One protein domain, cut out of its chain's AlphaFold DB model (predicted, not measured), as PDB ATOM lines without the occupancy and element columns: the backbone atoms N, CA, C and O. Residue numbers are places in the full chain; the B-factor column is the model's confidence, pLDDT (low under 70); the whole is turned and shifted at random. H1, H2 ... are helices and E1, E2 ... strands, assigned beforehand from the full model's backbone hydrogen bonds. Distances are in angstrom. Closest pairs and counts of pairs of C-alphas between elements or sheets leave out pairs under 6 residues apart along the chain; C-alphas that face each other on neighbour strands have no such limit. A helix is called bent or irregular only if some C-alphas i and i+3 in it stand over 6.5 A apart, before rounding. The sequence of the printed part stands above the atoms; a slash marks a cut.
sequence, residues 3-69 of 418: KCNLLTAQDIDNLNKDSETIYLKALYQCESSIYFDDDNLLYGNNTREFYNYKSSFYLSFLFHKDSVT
ATOM      1  N   LYS A   3      30.924  22.324  21.604       77.56
ATOM      2  CA  LYS A   3      30.925  23.761  21.868       77.56
ATOM      3  C   LYS A   3      32.361  24.276  21.874       77.56
ATOM      4  O   LYS A   3      33.275  23.581  22.310       77.56
ATOM      5  N   CYS A   4      32.544  25.502  21.394       83.00
ATOM      6  CA  CYS A   4      33.811  26.224  21.438       83.00
ATOM      7  C   CYS A   4      33.627  27.487  22.283       83.00
ATOM      8  O   CYS A   4      32.655  28.216  22.077       83.00
ATOM      9  N   ASN A   5      34.541  27.737  23.219       86.06
ATOM     10  CA  ASN A   5      34.589  28.976  23.992       86.06
ATOM     11  C   ASN A   5      35.939  29.669  23.781       86.06
ATOM     12  O   ASN A   5      36.985  29.025  23.878       86.06
ATOM     13  N   LEU A   6      35.909  30.968  23.484       89.38
ATOM     14  CA  LEU A   6      37.101  31.797  23.325       89.38
ATOM     15  C   LEU A   6      37.478  32.381  24.689       89.38
ATOM     16  O   LEU A   6      36.638  32.985  25.349       89.38
ATOM     17  N   LEU A   7      38.734  32.218  25.093       90.12
ATOM     18  CA  LEU A   7      39.217  32.688  26.388       90.12
ATOM     19  C   LEU A   7      39.594  34.169  26.326       90.12
ATOM     20  O   LEU A   7      40.426  34.588  25.517       90.12
ATOM     21  N   THR A   8      39.002  34.956  27.217       89.38
ATOM     22  CA  THR A   8      39.348  36.360  27.436       89.38
ATOM     23  C   THR A   8      40.524  36.493  28.407       89.38
ATOM     24  O   THR A   8      40.878  35.556  29.121       89.38
ATOM     25  N   ALA A   9      41.128  37.683  28.477       88.00
ATOM     26  CA  ALA A   9      42.160  37.966  29.479       88.00
ATOM     27  C   ALA A   9      41.634  37.784  30.915       88.00
ATOM     28  O   ALA A   9      42.342  37.249  31.764       88.00
ATOM     29  N   GLN A  10      40.374  38.159  31.157       90.44
ATOM     30  CA  GLN A  10      39.737  38.011  32.463       90.44
ATOM     31  C   GLN A  10      39.546  36.539  32.844       90.44
ATOM     32  O   GLN A  10      39.738  36.185  34.005       90.44
ATOM     33  N   ASP A  11      39.199  35.681  31.878       92.62
ATOM     34  CA  ASP A  11      39.060  34.242  32.127       92.62
ATOM     35  C   ASP A  11      40.373  33.651  32.640       92.62
ATOM     36  O   ASP A  11      40.363  32.897  33.606       92.62
ATOM     37  N   ILE A  12      41.499  34.053  32.039       95.25
ATOM     38  CA  ILE A  12      42.846  33.623  32.431       95.25
ATOM     39  C   ILE A  12      43.237  34.148  33.811       95.25
ATOM     40  O   ILE A  12      43.766  33.390  34.625       95.25
ATOM     41  N   ASP A  13      42.961  35.419  34.094       94.62
ATOM     42  CA  ASP A  13      43.317  36.041  35.372       94.62
ATOM     43  C   ASP A  13      42.586  35.393  36.551       94.62
ATOM     44  O   ASP A  13      43.176  35.204  37.617       94.62
ATOM     45  N   ASN A  14      41.348  34.953  36.325       94.75
ATOM     46  CA  ASN A  14      40.521  34.276  37.320       94.75
ATOM     47  C   ASN A  14      40.912  32.804  37.566       94.75
ATOM     48  O   ASN A  14      40.399  32.198  38.513       94.75
ATOM     49  N   LEU A  15      41.788  32.206  36.743       94.44
ATOM     50  CA  LEU A  15      42.192  30.811  36.930       94.44
ATOM     51  C   LEU A  15      42.999  30.624  38.216       94.44
ATOM     52  O   LEU A  15      43.885  31.411  38.558       94.44
ATOM     53  N   ASN A  16      42.717  29.519  38.893       94.19
ATOM     54  CA  ASN A  16      43.430  29.046  40.071       94.19
ATOM     55  C   ASN A  16      43.643  27.531  39.966       94.19
ATOM     56  O   ASN A  16      43.145  26.887  39.042       94.19
ATOM     57  N   LYS A  17      44.376  26.936  40.912       90.69
ATOM     58  CA  LYS A  17      44.704  25.502  40.864       90.69
ATOM     59  C   LYS A  17      43.475  24.585  40.838       90.69
ATOM     60  O   LYS A  17      43.587  23.462  40.364       90.69
ATOM     61  N   ASP A  18      42.325  25.047  41.330       90.25
ATOM     62  CA  ASP A  18      41.070  24.296  41.400       90.25
ATOM     63  C   ASP A  18      40.135  24.540  40.211       90.25
ATOM     64  O   ASP A  18      39.076  23.917  40.133       90.25
ATOM     65  N   SER A  19      40.532  25.390  39.261       90.31
ATOM     66  CA  SER A  19      39.819  25.554  37.998       90.31
ATOM     67  C   SER A  19      39.710  24.232  37.232       90.31
ATOM     68  O   SER A  19      40.542  23.331  37.359       90.31
ATOM     69  N   GLU A  20      38.673  24.119  36.405       87.31
ATOM     70  CA  GLU A  20      38.437  22.917  35.608       87.31
ATOM     71  C   GLU A  20      39.639  22.583  34.710       87.31
ATOM     72  O   GLU A  20      40.278  23.458  34.114       87.31
ATOM     73  N   THR A  21      39.926  21.285  34.567       85.69
ATOM     74  CA  THR A  21      41.118  20.778  33.871       85.69
ATOM     75  C   THR A  21      41.251  21.299  32.441       85.69
ATOM     76  O   THR A  21      42.369  21.519  31.976       85.69
ATOM     77  N   ILE A  22      40.138  21.531  31.740       84.62
ATOM     78  CA  ILE A  22      40.155  22.065  30.375       84.62
ATOM     79  C   ILE A  22      40.734  23.487  30.311       84.62
ATOM     80  O   ILE A  22      41.545  23.772  29.431       84.62
ATOM     81  N   TYR A  23      40.409  24.347  31.279       90.06
ATOM     82  CA  TYR A  23      40.950  25.705  31.355       90.06
ATOM     83  C   TYR A  23      42.417  25.690  31.781       90.06
ATOM     84  O   TYR A  23      43.231  26.407  31.204       90.06
ATOM     85  N   LEU A  24      42.787  24.818  32.725       91.12
ATOM     86  CA  LEU A  24      44.188  24.623  33.114       91.12
ATOM     87  C   LEU A  24      45.039  24.117  31.942       91.12
ATOM     88  O   LEU A  24      46.184  24.534  31.773       91.12
ATOM     89  N   LYS A  25      44.477  23.245  31.096       89.06
ATOM     90  CA  LYS A  25      45.134  22.778  29.871       89.06
ATOM     91  C   LYS A  25      45.335  23.927  28.886       89.06
ATOM     92  O   LYS A  25      46.433  24.059  28.349       89.06
ATOM     93  N   ALA A  26      44.314  24.754  28.676       91.19
ATOM     94  CA  ALA A  26      44.401  25.902  27.780       91.19
ATOM     95  C   ALA A  26      45.428  26.935  28.265       91.19
ATOM     96  O   ALA A  26      46.246  27.402  27.473       91.19
ATOM     97  N   LEU A  27      45.461  27.205  29.575       94.56
ATOM     98  CA  LEU A  27      46.499  28.010  30.221       94.56
ATOM     99  C   LEU A  27      47.892  27.423  29.959       94.56
ATOM    100  O   LEU A  27      48.789  28.128  29.506       94.56
ATOM    101  N   TYR A  28      48.067  26.122  30.200       93.00
ATOM    102  CA  TYR A  28      49.352  25.447  30.025       93.00
ATOM    103  C   TYR A  28      49.858  25.485  28.579       93.00
ATOM    104  O   TYR A  28      51.037  25.752  28.352       93.00
ATOM    105  N   GLN A  29      48.976  25.222  27.613       90.19
ATOM    106  CA  GLN A  29      49.304  25.172  26.183       90.19
ATOM    107  C   GLN A  29      49.261  26.543  25.496       90.19
ATOM    108  O   GLN A  29      49.599  26.652  24.319       90.19
ATOM    109  N   CYS A  30      48.866  27.599  26.212       93.25
ATOM    110  CA  CYS A  30      48.660  28.929  25.643       93.25
ATOM    111  C   CYS A  30      47.643  28.927  24.475       93.25
ATOM    112  O   CYS A  30      47.851  29.572  23.436       93.25
ATOM    113  N   GLU A  31      46.556  28.161  24.627       88.75
ATOM    114  CA  GLU A  31      45.458  28.036  23.660       88.75
ATOM    115  C   GLU A  31      44.401  29.121  23.895       88.75
ATOM    116  O   GLU A  31      43.904  29.276  25.004       88.75
ATOM    117  N   SER A  32      44.003  29.844  22.846       87.56
ATOM    118  CA  SER A  32      43.015  30.930  22.949       87.56
ATOM    119  C   SER A  32      41.563  30.457  23.015       87.56
ATOM    120  O   SER A  32      40.660  31.270  23.186       87.56
ATOM    121  N   SER A  33      41.315  29.161  22.845       86.44
ATOM    122  CA  SER A  33      39.972  28.591  22.770       86.44
ATOM    123  C   SER A  33      39.946  27.176  23.320       86.44
ATOM    124  O   SER A  33      40.884  26.415  23.087       86.44
ATOM    125  N   ILE A  34      38.835  26.809  23.949       85.69
ATOM    126  CA  ILE A  34      38.570  25.465  24.460       85.69
ATOM    127  C   ILE A  34      37.396  24.824  23.723       85.69
ATOM    128  O   ILE A  34      36.451  25.510  23.332       85.69
ATOM    129  N   TYR A  35      37.448  23.502  23.569       80.69
ATOM    130  CA  TYR A  35      36.417  22.702  22.906       80.69
ATOM    131  C   TYR A  35      35.875  21.658  23.881       80.69
ATOM    132  O   TYR A  35      36.661  20.902  24.441       80.69
ATOM    133  N   PHE A  36      34.559  21.588  24.077       74.62
ATOM    134  CA  PHE A  36      33.926  20.639  25.002       74.62
ATOM    135  C   PHE A  36      32.595  20.118  24.454       74.62
ATOM    136  O   PHE A  36      31.947  20.787  23.654       74.62
ATOM    137  N   ASP A  37      32.201  18.909  24.855       68.56
ATOM    138  CA  ASP A  37      30.904  18.320  24.493       68.56
ATOM    139  C   ASP A  37      29.867  18.554  25.605       68.56
ATOM    140  O   ASP A  37      30.239  18.799  26.753       68.56
ATOM    141  N   ASP A  38      28.577  18.474  25.267       62.62
ATOM    142  CA  ASP A  38      27.445  18.835  26.139       62.62
ATOM    143  C   ASP A  38      27.427  18.093  27.486       62.62
ATOM    144  O   ASP A  38      26.976  18.652  28.483       62.62
ATOM    145  N   ASP A  39      27.969  16.876  27.530       60.53
ATOM    146  CA  ASP A  39      27.991  16.032  28.727       60.53
ATOM    147  C   ASP A  39      29.284  16.166  29.558       60.53
ATOM    148  O   ASP A  39      29.465  15.438  30.535       60.53
ATOM    149  N   ASN A  40      30.237  17.027  29.165       57.12
ATOM    150  CA  ASN A  40      31.582  17.128  29.769       57.12
ATOM    151  C   ASN A  40      32.345  15.780  29.874       57.12
ATOM    152  O   ASN A  40      33.374  15.684  30.545       57.12
ATOM    153  N   LEU A  41      31.895  14.738  29.161       51.91
ATOM    154  CA  LEU A  41      32.432  13.370  29.210       51.91
ATOM    155  C   LEU A  41      33.903  13.271  28.773       51.91
ATOM    156  O   LEU A  41      34.609  12.376  29.223       51.91
ATOM    157  N   LEU A  42      34.381  14.206  27.944       52.78
ATOM    158  CA  LEU A  42      35.783  14.289  27.508       52.78
ATOM    159  C   LEU A  42      36.744  14.714  28.637       52.78
ATOM    160  O   LEU A  42      37.945  14.472  28.543       52.78
ATOM    161  N   TYR A  43      36.223  15.357  29.688       55.78
ATOM    162  CA  TYR A  43      37.014  16.023  30.731       55.78
ATOM    163  C   TYR A  43      36.572  15.688  32.162       55.78
ATOM    164  O   TYR A  43      37.191  16.155  33.117       55.78
ATOM    165  N   GLY A  44      35.523  14.873  32.320       53.50
ATOM    166  CA  GLY A  44      35.122  14.296  33.601       53.50
ATOM    167  C   GLY A  44      36.180  13.348  34.184       53.50
ATOM    168  O   GLY A  44      37.201  13.073  33.560       53.50
ATOM    169  N   ASN A  45      35.911  12.827  35.388       48.22
ATOM    170  CA  ASN A  45      36.816  12.098  36.302       48.22
ATOM    171  C   ASN A  45      37.705  10.963  35.727       48.22
ATOM    172  O   ASN A  45      38.569  10.461  36.445       48.22
ATOM    173  N   ASN A  46      37.581  10.585  34.453       52.41
ATOM    174  CA  ASN A  46      38.473   9.648  33.756       52.41
ATOM    175  C   ASN A  46      39.731  10.344  33.186       52.41
ATOM    176  O   ASN A  46      40.207  10.038  32.091       52.41
ATOM    177  N   THR A  47      40.315  11.271  33.950       57.81
ATOM    178  CA  THR A  47      41.478  12.088  33.553       57.81
ATOM    179  C   THR A  47      42.721  11.261  33.194       57.81
ATOM    180  O   THR A  47      43.534  11.703  32.386       57.81
ATOM    181  N   ARG A  48      42.867  10.041  33.730       53.78
ATOM    182  CA  ARG A  48      43.991   9.133  33.420       53.78
ATOM    183  C   ARG A  48      43.959   8.527  32.017       53.78
ATOM    184  O   ARG A  48      45.022   8.222  31.487       53.78
ATOM    185  N   GLU A  49      42.774   8.302  31.453       53.44
ATOM    186  CA  GLU A  49      42.628   7.688  30.123       53.44
ATOM    187  C   GLU A  49      42.731   8.737  29.012       53.44
ATOM    188  O   GLU A  49      43.252   8.450  27.936       53.44
ATOM    189  N   PHE A  50      42.287   9.966  29.293       63.72
ATOM    190  CA  PHE A  50      42.247  11.053  28.314       63.72
ATOM    191  C   PHE A  50      43.551  11.849  28.224       63.72
ATOM    192  O   PHE A  50      43.955  12.290  27.146       63.72
ATOM    193  N   TYR A  51      44.229  12.038  29.356       70.44
ATOM    194  CA  TYR A  51      45.496  12.748  29.404       70.44
ATOM    195  C   TYR A  51      46.639  11.747  29.492       70.44
ATOM    196  O   TYR A  51      46.676  10.892  30.372       70.44
ATOM    197  N   ASN A  52      47.616  11.876  28.593       79.69
ATOM    198  CA  ASN A  52      48.839  11.088  28.665       79.69
ATOM    199  C   ASN A  52      49.487  11.294  30.047       79.69
ATOM    200  O   ASN A  52      49.974  12.387  30.342       79.69
ATOM    201  N   TYR A  53      49.510  10.247  30.878       79.94
ATOM    202  CA  TYR A  53      50.001  10.302  32.261       79.94
ATOM    203  C   TYR A  53      51.492  10.653  32.375       79.94
ATOM    204  O   TYR A  53      51.962  11.021  33.446       79.94
ATOM    205  N   LYS A  54      52.244  10.543  31.272       82.19
ATOM    206  CA  LYS A  54      53.644  10.985  31.173       82.19
ATOM    207  C   LYS A  54      53.787  12.418  30.663       82.19
ATOM    208  O   LYS A  54      54.903  12.923  30.587       82.19
ATOM    209  N   SER A  55      52.697  13.062  30.247       85.94
ATOM    210  CA  SER A  55      52.751  14.439  29.766       85.94
ATOM    211  C   SER A  55      53.077  15.392  30.906       85.94
ATOM    212  O   SER A  55      52.602  15.236  32.032       85.94
ATOM    213  N   SER A  56      53.844  16.431  30.586       88.81
ATOM    214  CA  SER A  56      54.199  17.455  31.562       88.81
ATOM    215  C   SER A  56      52.981  18.189  32.119       88.81
ATOM    216  O   SER A  56      52.978  18.528  33.294       88.81
ATOM    217  N   PHE A  57      51.917  18.354  31.326       90.56
ATOM    218  CA  PHE A  57      50.646  18.891  31.814       90.56
ATOM    219  C   PHE A  57      50.039  18.018  32.919       90.56
ATOM    220  O   PHE A  57      49.714  18.528  33.989       90.56
ATOM    221  N   TYR A  58      49.907  16.708  32.675       88.75
ATOM    222  CA  TYR A  58      49.329  15.784  33.650       88.75
ATOM    223  C   TYR A  58      50.137  15.789  34.951       88.75
ATOM    224  O   TYR A  58      49.560  15.882  36.033       88.75
ATOM    225  N   LEU A  59      51.468  15.746  34.851       89.00
ATOM    226  CA  LEU A  59      52.344  15.766  36.022       89.00
ATOM    227  C   LEU A  59      52.252  17.092  36.790       89.00
ATOM    228  O   LEU A  59      52.145  17.057  38.011       89.00
ATOM    229  N   SER A  60      52.197  18.235  36.098       88.44
ATOM    230  CA  SER A  60      52.078  19.559  36.726       88.44
ATOM    231  C   SER A  60      50.718  19.822  37.381       88.44
ATOM    232  O   SER A  60      50.682  20.323  38.498       88.44
ATOM    233  N   PHE A  61      49.607  19.542  36.690       88.75
ATOM    234  CA  PHE A  61      48.274  20.040  37.072       88.75
ATOM    235  C   PHE A  61      47.311  18.973  37.598       88.75
ATOM    236  O   PHE A  61      46.302  19.328  38.204       88.75
ATOM    237  N   LEU A  62      47.583  17.684  37.367       88.00
ATOM    238  CA  LEU A  62      46.668  16.605  37.757       88.00
ATOM    239  C   LEU A  62      47.272  15.678  38.805       88.00
ATOM    240  O   LEU A  62      46.638  15.414  39.820       88.00
ATOM    241  N   PHE A  63      48.493  15.195  38.584       85.62
ATOM    242  CA  PHE A  63      49.141  14.266  39.507       85.62
ATOM    243  C   PHE A  63      49.740  14.974  40.725       85.62
ATOM    244  O   PHE A  63      49.556  14.510  41.846       85.62
ATOM    245  N   HIS A  64      50.391  16.121  40.516       84.06
ATOM    246  CA  HIS A  64      50.976  16.945  41.579       84.06
ATOM    247  C   HIS A  64      50.218  18.261  41.760       84.06
ATOM    248  O   HIS A  64      50.817  19.324  41.908       84.06
ATOM    249  N   LYS A  65      48.882  18.196  41.735       86.06
ATOM    250  CA  LYS A  65      48.016  19.378  41.859       86.06
ATOM    251  C   LYS A  65      48.310  20.183  43.133       86.06
ATOM    252  O   LYS A  65      48.319  21.408  43.090       86.06
ATOM    253  N   ASP A  66      48.613  19.507  44.239       84.94
ATOM    254  CA  ASP A  66      48.946  20.158  45.513       84.94
ATOM    255  C   ASP A  66      50.280  20.924  45.478       84.94
ATOM    256  O   ASP A  66      50.481  21.834  46.280       84.94
ATOM    257  N   SER A  67      51.165  20.601  44.530       84.69
ATOM    258  CA  SER A  67      52.435  21.300  44.300       84.69
ATOM    259  C   SER A  67      52.284  22.552  43.429       84.69
ATOM    260  O   SER A  67      53.251  23.292  43.267       84.69
ATOM    261  N   VAL A  68      51.100  22.803  42.853       90.88
ATOM    262  CA  VAL A  68      50.816  24.017  42.076       90.88
ATOM    263  C   VAL A  68      50.734  25.211  43.022       90.88
ATOM    264  O   VAL A  68      49.772  25.344  43.782       90.88
ATOM    265  N   THR A  69      51.739  26.083  42.955       91.31
ATOM    266  CA  THR A  69      51.783  27.330  43.725       91.31
ATOM    267  C   THR A  69      51.194  28.503  42.942       91.31
ATOM    268  O   THR A  69      51.053  28.446  41.714       91.31
TER     269      THR A  69
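Overview. This is residues 3 to 69 of the 418 residues of an uncharacterized protein of Helicobacter cinaedi CCUG 18818 = ATCC BAA-847 (UniProt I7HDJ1). H2, the longest helix, sits in the middle, between a short ribbon of two antiparallel strands, E1 and E2, on one side and H4 on the other, with E2 as the strand next to it. The small helices H1 and H3 lie on opposite sides of H2, H1 close to it and H3 apart from it but near H4. The printed part has 67 residues with four named helices and two named strands, in the order E1, H1, H2, E2, H3, H4; the sheet has the order E1 - E2, and the class is mixed, helices and strands. The whole is compact, with a radius of gyration of the C-alphas of 11.8 A and spans of 28 by 28 by 17 A.

Along the chain. The printed part begins with E1, residues 3 to 6, 10.2 A from first to last C-alpha; C-alpha 3 is at (30.925, 23.761, 21.868). H1 is residues 9 to 13, 6.3 A. H2 is residues 21 to 29, 12.1 A, with C-alpha 21 at (41.118, 20.778, 33.871). E2 is residues 33 to 36, 10.2 A. H3 is residues 47 to 50, 5.4 A. H4 is residues 56 to 63, 9.9 A, and ends with C-alpha 63 at (49.141, 14.266, 39.507). H4 is only just irregular: C-alphas 60 and 63 are 6.7 A apart, and its line is a rough one.

Arrangement. E1 and E2 are antiparallel neighbours, at 159 degrees between their directions. N 3 and O 36 are within hydrogen-bond range at 2.8 A, as are N 34 and O 5 at 2.9 A. The closest C-alphas of H2 and E2 are those of Ala 26 and Ile 34, 6.7 A apart. E1 and H2 are apart. H1 is close to H2 but not clearly touching it; their closest C-alphas, those of Ile 12 and Leu 27, are 7.1 A apart. H2 and H4 touch at a shallow tilt of 26 degrees and run opposite ways; their closest C-alphas, those of Tyr 28 and Phe 57, are 6.9 A apart. H3 and H4 are near each other, with 6 pairs of C-alphas within 10 A. H2 and H3 are apart. Every O i to N i+4 pair is within hydrogen-bond range in H1 and H2, and 3 of 4 are in H4; H3 is too short for such a pair.

Size, cuts and confidence. The two C-alphas farthest apart are those of Asp 38 and Thr 69, at 31.2 A. The printed part has no cut. The links from E1 to H1, H2 to E2 and H3 to H4 are tight, those from H1 to H2 and E2 to H3 are short, and no link is long. The mean pLDDT of the printed part is 81.3; residues 37 to 50, of which 47 to 50 belong to H3, are under 70.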